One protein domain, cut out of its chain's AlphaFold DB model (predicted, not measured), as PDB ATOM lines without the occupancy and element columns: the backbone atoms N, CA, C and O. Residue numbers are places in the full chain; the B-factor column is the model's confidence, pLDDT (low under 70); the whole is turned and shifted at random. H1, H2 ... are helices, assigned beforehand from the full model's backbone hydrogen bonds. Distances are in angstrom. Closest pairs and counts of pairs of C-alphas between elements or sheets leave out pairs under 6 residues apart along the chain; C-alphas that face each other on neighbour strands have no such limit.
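What this domain is: This is residues 45 to 115 of the 126 residues of an uncharacterized protein of Bifidobacterium mongoliense DSM 21395 (UniProt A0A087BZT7). The long helix H2 is in the middle: H1 folds back beside it as a helical hairpin, and H4 crosses it at about a right angle. H3 turns the chain at the far end of H2, and the short H5 folds back at the end of H4, near the beginning of H2. The printed part has 71 residues with five named helices, H1 to H5 in chain order, and no named strand; the class is all helix. It is compact, with a radius of gyration of the C-alphas of 11.8 A and spans of 33 by 24 by 22 A.

How they stand to each other: Start at H2, residues 61 to 78. H1, residues 45 to 55, touches it at a shallow tilt of 29 degrees, opposite ways; their closest C-alphas, Val 49 and Ala 67, are 5.4 A apart. H4, residues 92 to 106, touches H2 about perpendicular, at 89 degrees, through residues 96 to 100 and 68 to 72 alone; C-alphas 68 and 97 are closest, at 7.2 A. With its residues 72 to 76 alone, H2 touches H3, residues 80 to 88, at a steep tilt of 58 degrees; Glu 76 and Trp 83 have the closest C-alphas, 5.3 A apart. H5, residues 111 to 114, touches H4, closest at C-alphas 105 and 111, 5.8 A. H1 and H4 are apart. Every O i to N i+4 pair is within hydrogen-bond range in H2, H3 and H4, and 6 of 7 are in H1; H5 is too short for such a pair.

Where its parts are: Find C-alpha 61 at (-32.448, -1.768, -40.127); from there H2 runs 25.4 A to C-alpha 78. H1 begins at (-22.180, 4.907, -24.823) and is 16.7 A long, H3 12.4 A and H4 20.9 A. H5 ends at C-alpha 114, (-36.425, 5.077, -34.880).

The domain as a whole: The C-alphas of Ser 55 and Lys 88 are farthest apart, 33.9 A. The printed part has no cut, and its four links are tight. Residues 77 to 82, of which 80 to 82 belong to H3, stand free. Look for low confidence at residues 111 to 115, under 70.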
ATOM      1  N   GLU A  45     -21.573   6.030 -24.121       86.12
ATOM      2  CA  GLU A  45     -22.180   4.907 -24.823       86.12
ATOM      3  C   GLU A  45     -23.354   5.369 -25.698       86.12
ATOM      4  O   GLU A  45     -23.493   4.922 -26.836       86.12
ATOM      5  N   LEU A  46     -24.168   6.307 -25.201       92.19
ATOM      6  CA  LEU A  46     -25.341   6.834 -25.901       92.19
ATOM      7  C   LEU A  46     -24.974   7.875 -26.960       92.19
ATOM      8  O   LEU A  46     -25.710   8.011 -27.939       92.19
ATOM      9  N   ILE A  47     -23.827   8.557 -26.828       90.44
ATOM     10  CA  ILE A  47     -23.364   9.559 -27.804       90.44
ATOM     11  C   ILE A  47     -23.333   8.963 -29.216       90.44
ATOM     12  O   ILE A  47     -23.813   9.591 -30.158       90.44
ATOM     13  N   ASN A  48     -22.856   7.724 -29.371       86.56
ATOM     14  CA  ASN A  48     -22.822   7.054 -30.674       86.56
ATOM     15  C   ASN A  48     -24.223   6.931 -31.306       86.56
ATOM     16  O   ASN A  48     -24.413   7.244 -32.480       86.56
ATOM     17  N   VAL A  49     -25.226   6.537 -30.516       86.94
ATOM     18  CA  VAL A  49     -26.617   6.418 -30.989       86.94
ATOM     19  C   VAL A  49     -27.150   7.773 -31.431       86.94
ATOM     20  O   VAL A  49     -27.765   7.876 -32.490       86.94
ATOM     21  N   ILE A  50     -26.874   8.823 -30.660       88.56
ATOM     22  CA  ILE A  50     -27.357  10.170 -30.966       88.56
ATOM     23  C   ILE A  50     -26.700  10.740 -32.211       88.56
ATOM     24  O   ILE A  50     -27.392  11.346 -33.028       88.56
ATOM     25  N   LEU A  51     -25.408  10.500 -32.419       87.44
ATOM     26  CA  LEU A  51     -24.731  10.898 -33.651       87.44
ATOM     27  C   LEU A  51     -25.341  10.203 -34.874       87.44
ATOM     28  O   LEU A  51     -25.614  10.862 -35.877       87.44
ATOM     29  N   ILE A  52     -25.629   8.902 -34.777       85.94
ATOM     30  CA  ILE A  52     -26.291   8.144 -35.846       85.94
ATOM     31  C   ILE A  52     -27.687   8.721 -36.128       85.94
ATOM     32  O   ILE A  52     -27.993   9.051 -37.273       85.94
ATOM     33  N   VAL A  53     -28.498   8.926 -35.088       84.19
ATOM     34  CA  VAL A  53     -29.863   9.473 -35.189       84.19
ATOM     35  C   VAL A  53     -29.873  10.883 -35.770       84.19
ATOM     36  O   VAL A  53     -30.687  11.181 -36.635       84.19
ATOM     37  N   LYS A  54     -28.956  11.758 -35.345       83.31
ATOM     38  CA  LYS A  54     -28.857  13.129 -35.866       83.31
ATOM     39  C   LYS A  54     -28.306  13.183 -37.292       83.31
ATOM     40  O   LYS A  54     -28.575  14.144 -38.006       83.31
ATOM     41  N   SER A  55     -27.557  12.168 -37.728       83.06
ATOM     42  CA  SER A  55     -26.964  12.140 -39.070       83.06
ATOM     43  C   SER A  55     -27.970  11.858 -40.194       83.06
ATOM     44  O   SER A  55     -27.669  12.134 -41.358       83.06
ATOM     45  N   LYS A  56     -29.149  11.293 -39.885       82.50
ATOM     46  CA  LYS A  56     -30.110  10.807 -40.888       82.50
ATOM     47  C   LYS A  56     -31.556  10.973 -40.432       82.50
ATOM     48  O   LYS A  56     -31.883  10.803 -39.270       82.50
ATOM     49  N   ILE A  57     -32.448  11.208 -41.393       78.81
ATOM     50  CA  ILE A  57     -33.897  11.314 -41.138       78.81
ATOM     51  C   ILE A  57     -34.504   9.943 -40.789       78.81
ATOM     52  O   ILE A  57     -35.436   9.858 -39.994       78.81
ATOM     53  N   VAL A  58     -33.992   8.872 -41.404       83.88
ATOM     54  CA  VAL A  58     -34.460   7.492 -41.210       83.88
ATOM     55  C   VAL A  58     -33.245   6.578 -41.111       83.88
ATOM     56  O   VAL A  58     -32.373   6.619 -41.983       83.88
ATOM     57  N   LEU A  59     -33.192   5.761 -40.062       83.75
ATOM     58  CA  LEU A  59     -32.137   4.769 -39.875       83.75
ATOM     59  C   LEU A  59     -32.394   3.517 -40.720       83.75
ATOM     60  O   LEU A  59     -33.536   3.088 -40.900       83.75
ATOM     61  N   SER A  60     -31.318   2.894 -41.199       88.56
ATOM     62  CA  SER A  60     -31.378   1.536 -41.747       88.56
ATOM     63  C   SER A  60     -31.765   0.518 -40.667       88.56
ATOM     64  O   SER A  60     -31.784   0.812 -39.469       88.56
ATOM     65  N   GLU A  61     -32.102  -0.705 -41.075       88.12
ATOM     66  CA  GLU A  61     -32.448  -1.768 -40.127       88.12
ATOM     67  C   GLU A  61     -31.259  -2.134 -39.219       88.12
ATOM     68  O   GLU A  61     -31.421  -2.260 -38.007       88.12
ATOM     69  N   GLU A  62     -30.051  -2.207 -39.783       90.00
ATOM     70  CA  GLU A  62     -28.815  -2.471 -39.035       90.00
ATOM     71  C   GLU A  62     -28.518  -1.367 -38.013       90.00
ATOM     72  O   GLU A  62     -28.223  -1.659 -36.854       90.00
ATOM     73  N   GLU A  63     -28.666  -0.098 -38.406       90.06
ATOM     74  CA  GLU A  63     -28.494   1.048 -37.504       90.06
ATOM     75  C   GLU A  63     -29.543   1.054 -36.389       90.06
ATOM     76  O   GLU A  63     -29.219   1.369 -35.244       90.06
ATOM     77  N   ASN A  64     -30.781   0.654 -36.691       87.88
ATOM     78  CA  ASN A  64     -31.814   0.481 -35.675       87.88
ATOM     79  C   ASN A  64     -31.439  -0.622 -34.676       87.88
ATOM     80  O   ASN A  64     -31.540  -0.401 -33.471       87.88
ATOM     81  N   TYR A  65     -30.983  -1.794 -35.132       90.38
ATOM     82  CA  TYR A  65     -30.555  -2.858 -34.215       90.38
ATOM     83  C   TYR A  65     -29.348  -2.448 -33.377       90.38
ATOM     84  O   TYR A  65     -29.323  -2.730 -32.179       90.38
ATOM     85  N   HIS A  66     -28.387  -1.745 -33.976       91.19
ATOM     86  CA  HIS A  66     -27.241  -1.194 -33.261       91.19
ATOM     87  C   HIS A  66     -27.680  -0.209 -32.172       91.19
ATOM     88  O   HIS A  66     -27.296  -0.363 -31.013       91.19
ATOM     89  N   ALA A  67     -28.553   0.746 -32.506       90.38
ATOM     90  CA  ALA A  67     -29.105   1.697 -31.543       90.38
ATOM     91  C   ALA A  67     -29.835   0.990 -30.391       90.38
ATOM     92  O   ALA A  67     -29.596   1.290 -29.221       90.38
ATOM     93  N   MET A  68     -30.678   0.001 -30.704       92.50
ATOM     94  CA  MET A  68     -31.398  -0.779 -29.694       92.50
ATOM     95  C   MET A  68     -30.448  -1.581 -28.799       92.50
ATOM     96  O   MET A  68     -30.673  -1.641 -27.593       92.50
ATOM     97  N   ALA A  69     -29.381  -2.165 -29.354       94.25
ATOM     98  CA  ALA A  69     -28.384  -2.912 -28.589       94.25
ATOM     99  C   ALA A  69     -27.626  -2.014 -27.602       94.25
ATOM    100  O   ALA A  69     -27.436  -2.394 -26.447       94.25
ATOM    101  N   VAL A  70     -27.250  -0.806 -28.026       94.62
ATOM    102  CA  VAL A  70     -26.599   0.177 -27.151       94.62
ATOM    103  C   VAL A  70     -27.545   0.640 -26.041       94.62
ATOM    104  O   VAL A  70     -27.159   0.623 -24.874       94.62
ATOM    105  N   CYS A  71     -28.801   0.978 -26.361       94.00
ATOM    106  CA  CYS A  71     -29.803   1.330 -25.348       94.00
ATOM    107  C   CYS A  71     -30.031   0.186 -24.347       94.00
ATOM    108  O   CYS A  71     -30.166   0.422 -23.148       94.00
ATOM    109  N   LEU A  72     -30.039  -1.060 -24.825       95.12
ATOM    110  CA  LEU A  72     -30.194  -2.237 -23.977       95.12
ATOM    111  C   LEU A  72     -29.015  -2.411 -23.011       95.12
ATOM    112  O   LEU A  72     -29.235  -2.645 -21.823       95.12
ATOM    113  N   ALA A  73     -27.784  -2.257 -23.505       95.19
ATOM    114  CA  ALA A  73     -26.574  -2.309 -22.688       95.19
ATOM    115  C   ALA A  73     -26.540  -1.174 -21.652       95.19
ATOM    116  O   ALA A  73     -26.196  -1.398 -20.491       95.19
ATOM    117  N   TYR A  74     -26.972   0.029 -22.041       95.44
ATOM    118  CA  TYR A  74     -27.137   1.143 -21.113       95.44
ATOM    119  C   TYR A  74     -28.139   0.801 -20.003       95.44
ATOM    120  O   TYR A  74     -27.851   1.026 -18.828       95.44
ATOM    121  N   PHE A  75     -29.288   0.199 -20.334       95.75
ATOM    122  CA  PHE A  75     -30.246  -0.213 -19.307       95.75
ATOM    123  C   PHE A  75     -29.670  -1.262 -18.357       95.75
ATOM    124  O   PHE A  75     -29.894  -1.171 -17.151       95.75
ATOM    125  N   GLU A  76     -28.911  -2.229 -18.873       95.69
ATOM    126  CA  GLU A  76     -28.251  -3.250 -18.057       95.69
ATOM    127  C   GLU A  76     -27.288  -2.645 -17.024       95.69
ATOM    128  O   GLU A  76     -27.289  -3.075 -15.869       95.69
ATOM    129  N   GLN A  77     -26.504  -1.641 -17.419       94.12
ATOM    130  CA  GLN A  77     -25.464  -1.057 -16.568       94.12
ATOM    131  C   GLN A  77     -25.991   0.058 -15.658       94.12
ATOM    132  O   GLN A  77     -25.682   0.088 -14.468       94.12
ATOM    133  N   MET A  78     -26.798   0.963 -16.212       94.69
ATOM    134  CA  MET A  78     -27.154   2.235 -15.578       94.69
ATOM    135  C   MET A  78     -28.598   2.275 -15.072       94.69
ATOM    136  O   MET A  78     -28.930   3.119 -14.245       94.69
ATOM    137  N   GLN A  79     -29.466   1.360 -15.524       94.88
ATOM    138  CA  GLN A  79     -30.880   1.299 -15.126       94.88
ATOM    139  C   GLN A  79     -31.288  -0.118 -14.674       94.88
ATOM    140  O   GLN A  79     -32.215  -0.721 -15.229       94.88
ATOM    141  N   PRO A  80     -30.652  -0.684 -13.627       95.31
ATOM    142  CA  PRO A  80     -30.801  -2.095 -13.262       95.31
ATOM    143  C   PRO A  80     -32.241  -2.498 -12.904       95.31
ATOM    144  O   PRO A  80     -32.652  -3.636 -13.143       95.31
ATOM    145  N   ASN A  81     -33.046  -1.581 -12.359       96.12
ATOM    146  CA  ASN A  81     -34.461  -1.836 -12.072       96.12
ATOM    147  C   ASN A  81     -35.283  -1.993 -13.357       96.12
ATOM    148  O   ASN A  81     -36.048  -2.955 -13.481       96.12
ATOM    149  N   LEU A  82     -35.071  -1.094 -14.325       96.31
ATOM    150  CA  LEU A  82     -35.700  -1.153 -15.642       96.31
ATOM    151  C   LEU A  82     -35.271  -2.409 -16.388       96.31
ATOM    152  O   LEU A  82     -36.118  -3.156 -16.871       96.31
ATOM    153  N   TRP A  83     -33.971  -2.702 -16.395       97.06
ATOM    154  CA  TRP A  83     -33.424  -3.928 -16.963       97.06
ATOM    155  C   TRP A  83     -34.088  -5.180 -16.383       97.06
ATOM    156  O   TRP A  83     -34.568  -6.047 -17.114       97.06
ATOM    157  N   ASN A  84     -34.194  -5.266 -15.057       96.38
ATOM    158  CA  ASN A  84     -34.817  -6.403 -14.384       96.38
ATOM    159  C   ASN A  84     -36.302  -6.571 -14.725       96.38
ATOM    160  O   ASN A  84     -36.768  -7.707 -14.848       96.38
ATOM    161  N   LYS A  85     -37.041  -5.469 -14.873       96.25
ATOM    162  CA  LYS A  85     -38.441  -5.482 -15.316       96.25
ATOM    163  C   LYS A  85     -38.555  -5.896 -16.779       96.25
ATOM    164  O   LYS A  85     -39.350  -6.781 -17.089       96.25
ATOM    165  N   LEU A  86     -37.713  -5.343 -17.648       95.94
ATOM    166  CA  LEU A  86     -37.677  -5.650 -19.075       95.94
ATOM    167  C   LEU A  86     -37.407  -7.137 -19.318       95.94
ATOM    168  O   LEU A  86     -38.160  -7.782 -20.046       95.94
ATOM    169  N   ARG A  87     -36.417  -7.724 -18.631       95.12
ATOM    170  CA  ARG A  87     -36.101  -9.164 -18.716       95.12
ATOM    171  C   ARG A  87     -37.264 -10.079 -18.329       95.12
ATOM    172  O   ARG A  87     -37.338 -11.204 -18.811       95.12
ATOM    173  N   LYS A  88     -38.139  -9.622 -17.432       95.62
ATOM    174  CA  LYS A  88     -39.303 -10.380 -16.941       95.62
ATOM    175  C   LYS A  88     -40.584 -10.071 -17.718       95.62
ATOM    176  O   LYS A  88     -41.616 -10.676 -17.443       95.62
ATOM    177  N   SER A  89     -40.535  -9.118 -18.645       94.44
ATOM    178  CA  SER A  89     -41.697  -8.691 -19.415       94.44
ATOM    179  C   SER A  89     -42.085  -9.723 -20.478       94.44
ATOM    180  O   SER A  89     -41.245 -10.435 -21.031       94.44
ATOM    181  N   GLY A  90     -43.376  -9.781 -20.805       92.19
ATOM    182  CA  GLY A  90     -43.809 -10.397 -22.054       92.19
ATOM    183  C   GLY A  90     -43.432  -9.481 -23.220       92.19
ATOM    184  O   GLY A  90     -43.795  -8.309 -23.197       92.19
ATOM    185  N   ASN A  91     -42.740 -10.015 -24.232       94.31
ATOM    186  CA  ASN A  91     -42.244  -9.273 -25.404       94.31
ATOM    187  C   ASN A  91     -41.200  -8.167 -25.080       94.31
ATOM    188  O   ASN A  91     -41.459  -6.983 -25.316       94.31
ATOM    189  N   PRO A  92     -39.997  -8.529 -24.591       93.12
ATOM    190  CA  PRO A  92     -38.962  -7.565 -24.202       93.12
ATOM    191  C   PRO A  92     -38.482  -6.675 -25.355       93.12
ATOM    192  O   PRO A  92     -38.196  -5.504 -25.137       93.12
ATOM    193  N   LEU A  93     -38.439  -7.186 -26.592       92.25
ATOM    194  CA  LEU A  93     -38.046  -6.383 -27.754       92.25
ATOM    195  C   LEU A  93     -39.080  -5.292 -28.071       92.25
ATOM    196  O   LEU A  93     -38.709  -4.162 -28.379       92.25
ATOM    197  N   GLY A  94     -40.375  -5.606 -27.954       94.12
ATOM    198  CA  GLY A  94     -41.443  -4.619 -28.123       94.12
ATOM    199  C   GLY A  94     -41.409  -3.529 -27.052       94.12
ATOM    200  O   GLY A  94     -41.551  -2.352 -27.377       94.12
ATOM    201  N   TRP A  95     -41.163  -3.903 -25.793       96.44
ATOM    202  CA  TRP A  95     -40.997  -2.939 -24.702       96.44
ATOM    203  C   TRP A  95     -39.758  -2.068 -24.873       96.44
ATOM    204  O   TRP A  95     -39.862  -0.857 -24.714       96.44
ATOM    205  N   LEU A  96     -38.620  -2.655 -25.254       95.38
ATOM    206  CA  LEU A  96     -37.400  -1.913 -25.570       95.38
ATOM    207  C   LEU A  96     -37.667  -0.859 -26.649       95.38
ATOM    208  O   LEU A  96     -37.396   0.318 -26.433       95.38
ATOM    209  N   ALA A  97     -38.260  -1.268 -27.775       92.62
ATOM    210  CA  ALA A  97     -38.581  -0.358 -28.871       92.62
ATOM    211  C   ALA A  97     -39.550   0.754 -28.436       92.62
ATOM    212  O   ALA A  97     -39.358   1.914 -28.796       92.62
ATOM    213  N   GLY A  98     -40.571   0.418 -27.640       94.44
ATOM    214  CA  GLY A  98     -41.519   1.391 -27.095       94.44
ATOM    215  C   GLY A  98     -40.849   2.416 -26.179       94.44
ATOM    216  O   GLY A  98     -41.035   3.613 -26.375       94.44
ATOM    217  N   ILE A  99     -40.028   1.955 -25.231       95.75
ATOM    218  CA  ILE A  99     -39.301   2.821 -24.294       95.75
ATOM    219  C   ILE A  99     -38.342   3.742 -25.051       95.75
ATOM    220  O   ILE A  99     -38.395   4.950 -24.850       95.75
ATOM    221  N   VAL A 100     -37.508   3.203 -25.949       93.25
ATOM    222  CA  VAL A 100     -36.530   4.001 -26.712       93.25
ATOM    223  C   VAL A 100     -37.227   5.028 -27.603       93.25
ATOM    224  O   VAL A 100     -36.790   6.173 -27.681       93.25
ATOM    225  N   LYS A 101     -38.348   4.657 -28.233       91.19
ATOM    226  CA  LYS A 101     -39.132   5.593 -29.043       91.19
ATOM    227  C   LYS A 101     -39.708   6.733 -28.203       91.19
ATOM    228  O   LYS A 101     -39.587   7.886 -28.607       91.19
ATOM    229  N   THR A 102     -40.331   6.432 -27.062       94.31
ATOM    230  CA  THR A 102     -40.879   7.469 -26.177       94.31
ATOM    231  C   THR A 102     -39.765   8.346 -25.616       94.31
ATOM    232  O   THR A 102     -39.878   9.563 -25.649       94.31
ATOM    233  N   TRP A 103     -38.645   7.752 -25.204       94.38
ATOM    234  CA  TRP A 103     -37.466   8.479 -24.739       94.38
ATOM    235  C   TRP A 103     -36.950   9.483 -25.775       94.38
ATOM    236  O   TRP A 103     -36.697  10.640 -25.439       94.38
ATOM    237  N   ALA A 104     -36.852   9.075 -27.042       91.00
ATOM    238  CA  ALA A 104     -36.455   9.960 -28.131       91.00
ATOM    239  C   ALA A 104     -37.437  11.124 -28.332       91.00
ATOM    240  O   ALA A 104     -36.997  12.266 -28.454       91.00
ATOM    241  N   ILE A 105     -38.746  10.850 -28.317       90.44
ATOM    242  CA  ILE A 105     -39.796  11.872 -28.464       90.44
ATOM    243  C   ILE A 105     -39.721  12.898 -27.331       90.44
ATOM    244  O   ILE A 105     -39.659  14.094 -27.603       90.44
ATOM    245  N   GLU A 106     -39.675  12.436 -26.082       93.94
ATOM    246  CA  GLU A 106     -39.618  13.312 -24.903       93.94
ATOM    247  C   GLU A 106     -38.292  14.084 -24.822       93.94
ATOM    248  O   GLU A 106     -38.238  15.188 -24.288       93.94
ATOM    249  N   SER A 107     -37.225  13.555 -25.427       92.12
ATOM    250  CA  SER A 107     -35.950  14.266 -25.578       92.12
ATOM    251  C   SER A 107     -35.957  15.298 -26.716       92.12
ATOM    252  O   SER A 107     -34.967  15.996 -26.919       92.12
ATOM    253  N   GLY A 108     -37.038  15.402 -27.497       88.56
ATOM    254  CA  GLY A 108     -37.140  16.319 -28.637       88.56
ATOM    255  C   GLY A 108     -36.393  15.861 -29.896       88.56
ATOM    256  O   GLY A 108     -36.062  16.686 -30.746       88.56
ATOM    257  N   LEU A 109     -36.091  14.566 -30.026       85.94
ATOM    258  CA  LEU A 109     -35.551  13.979 -31.257       85.94
ATOM    259  C   LEU A 109     -36.683  13.605 -32.225       85.94
ATOM    260  O   LEU A 109     -37.785  13.262 -31.798       85.94
ATOM    261  N   ASP A 110     -36.412  13.627 -33.537       73.31
ATOM    262  CA  ASP A 110     -37.409  13.208 -34.532       73.31
ATOM    263  C   ASP A 110     -37.700  11.697 -34.386       73.31
ATOM    264  O   ASP A 110     -36.804  10.870 -34.604       73.31
ATOM    265  N   PRO A 111     -38.945  11.292 -34.062       61.97
ATOM    266  CA  PRO A 111     -39.301   9.884 -33.910       61.97
ATOM    267  C   PRO A 111     -39.123   9.061 -35.188       61.97
ATOM    268  O   PRO A 111     -39.052   7.835 -35.094       61.97
ATOM    269  N   LYS A 112     -39.065   9.694 -36.370       66.12
ATOM    270  CA  LYS A 112     -38.879   9.010 -37.662       66.12
ATOM    271  C   LYS A 112     -37.525   8.322 -37.790       66.12
ATOM    272  O   LYS A 112     -37.423   7.349 -38.536       66.12
ATOM    273  N   ALA A 113     -36.522   8.752 -37.025       62.75
ATOM    274  CA  ALA A 113     -35.233   8.077 -37.007       62.75
ATOM    275  C   ALA A 113     -35.368   6.626 -36.507       62.75
ATOM    276  O   ALA A 113     -34.765   5.720 -37.074       62.75
ATOM    277  N   PHE A 114     -36.232   6.387 -35.515       61.78
ATOM    278  CA  PHE A 114     -36.425   5.077 -34.880       61.78
ATOM    279  C   PHE A 114     -37.596   4.264 -35.453       61.78
ATOM    280  O   PHE A 114     -37.932   3.197 -34.934       61.78
ATOM    281  N   THR A 115     -38.270   4.745 -36.504       56.75
ATOM    282  CA  THR A 115     -39.305   3.951 -37.172       56.75
ATOM    283  C   THR A 115     -38.652   2.983 -38.150       56.75
ATOM    284  O   THR A 115     -38.419   3.327 -39.306       56.75
TER     285      THR A 115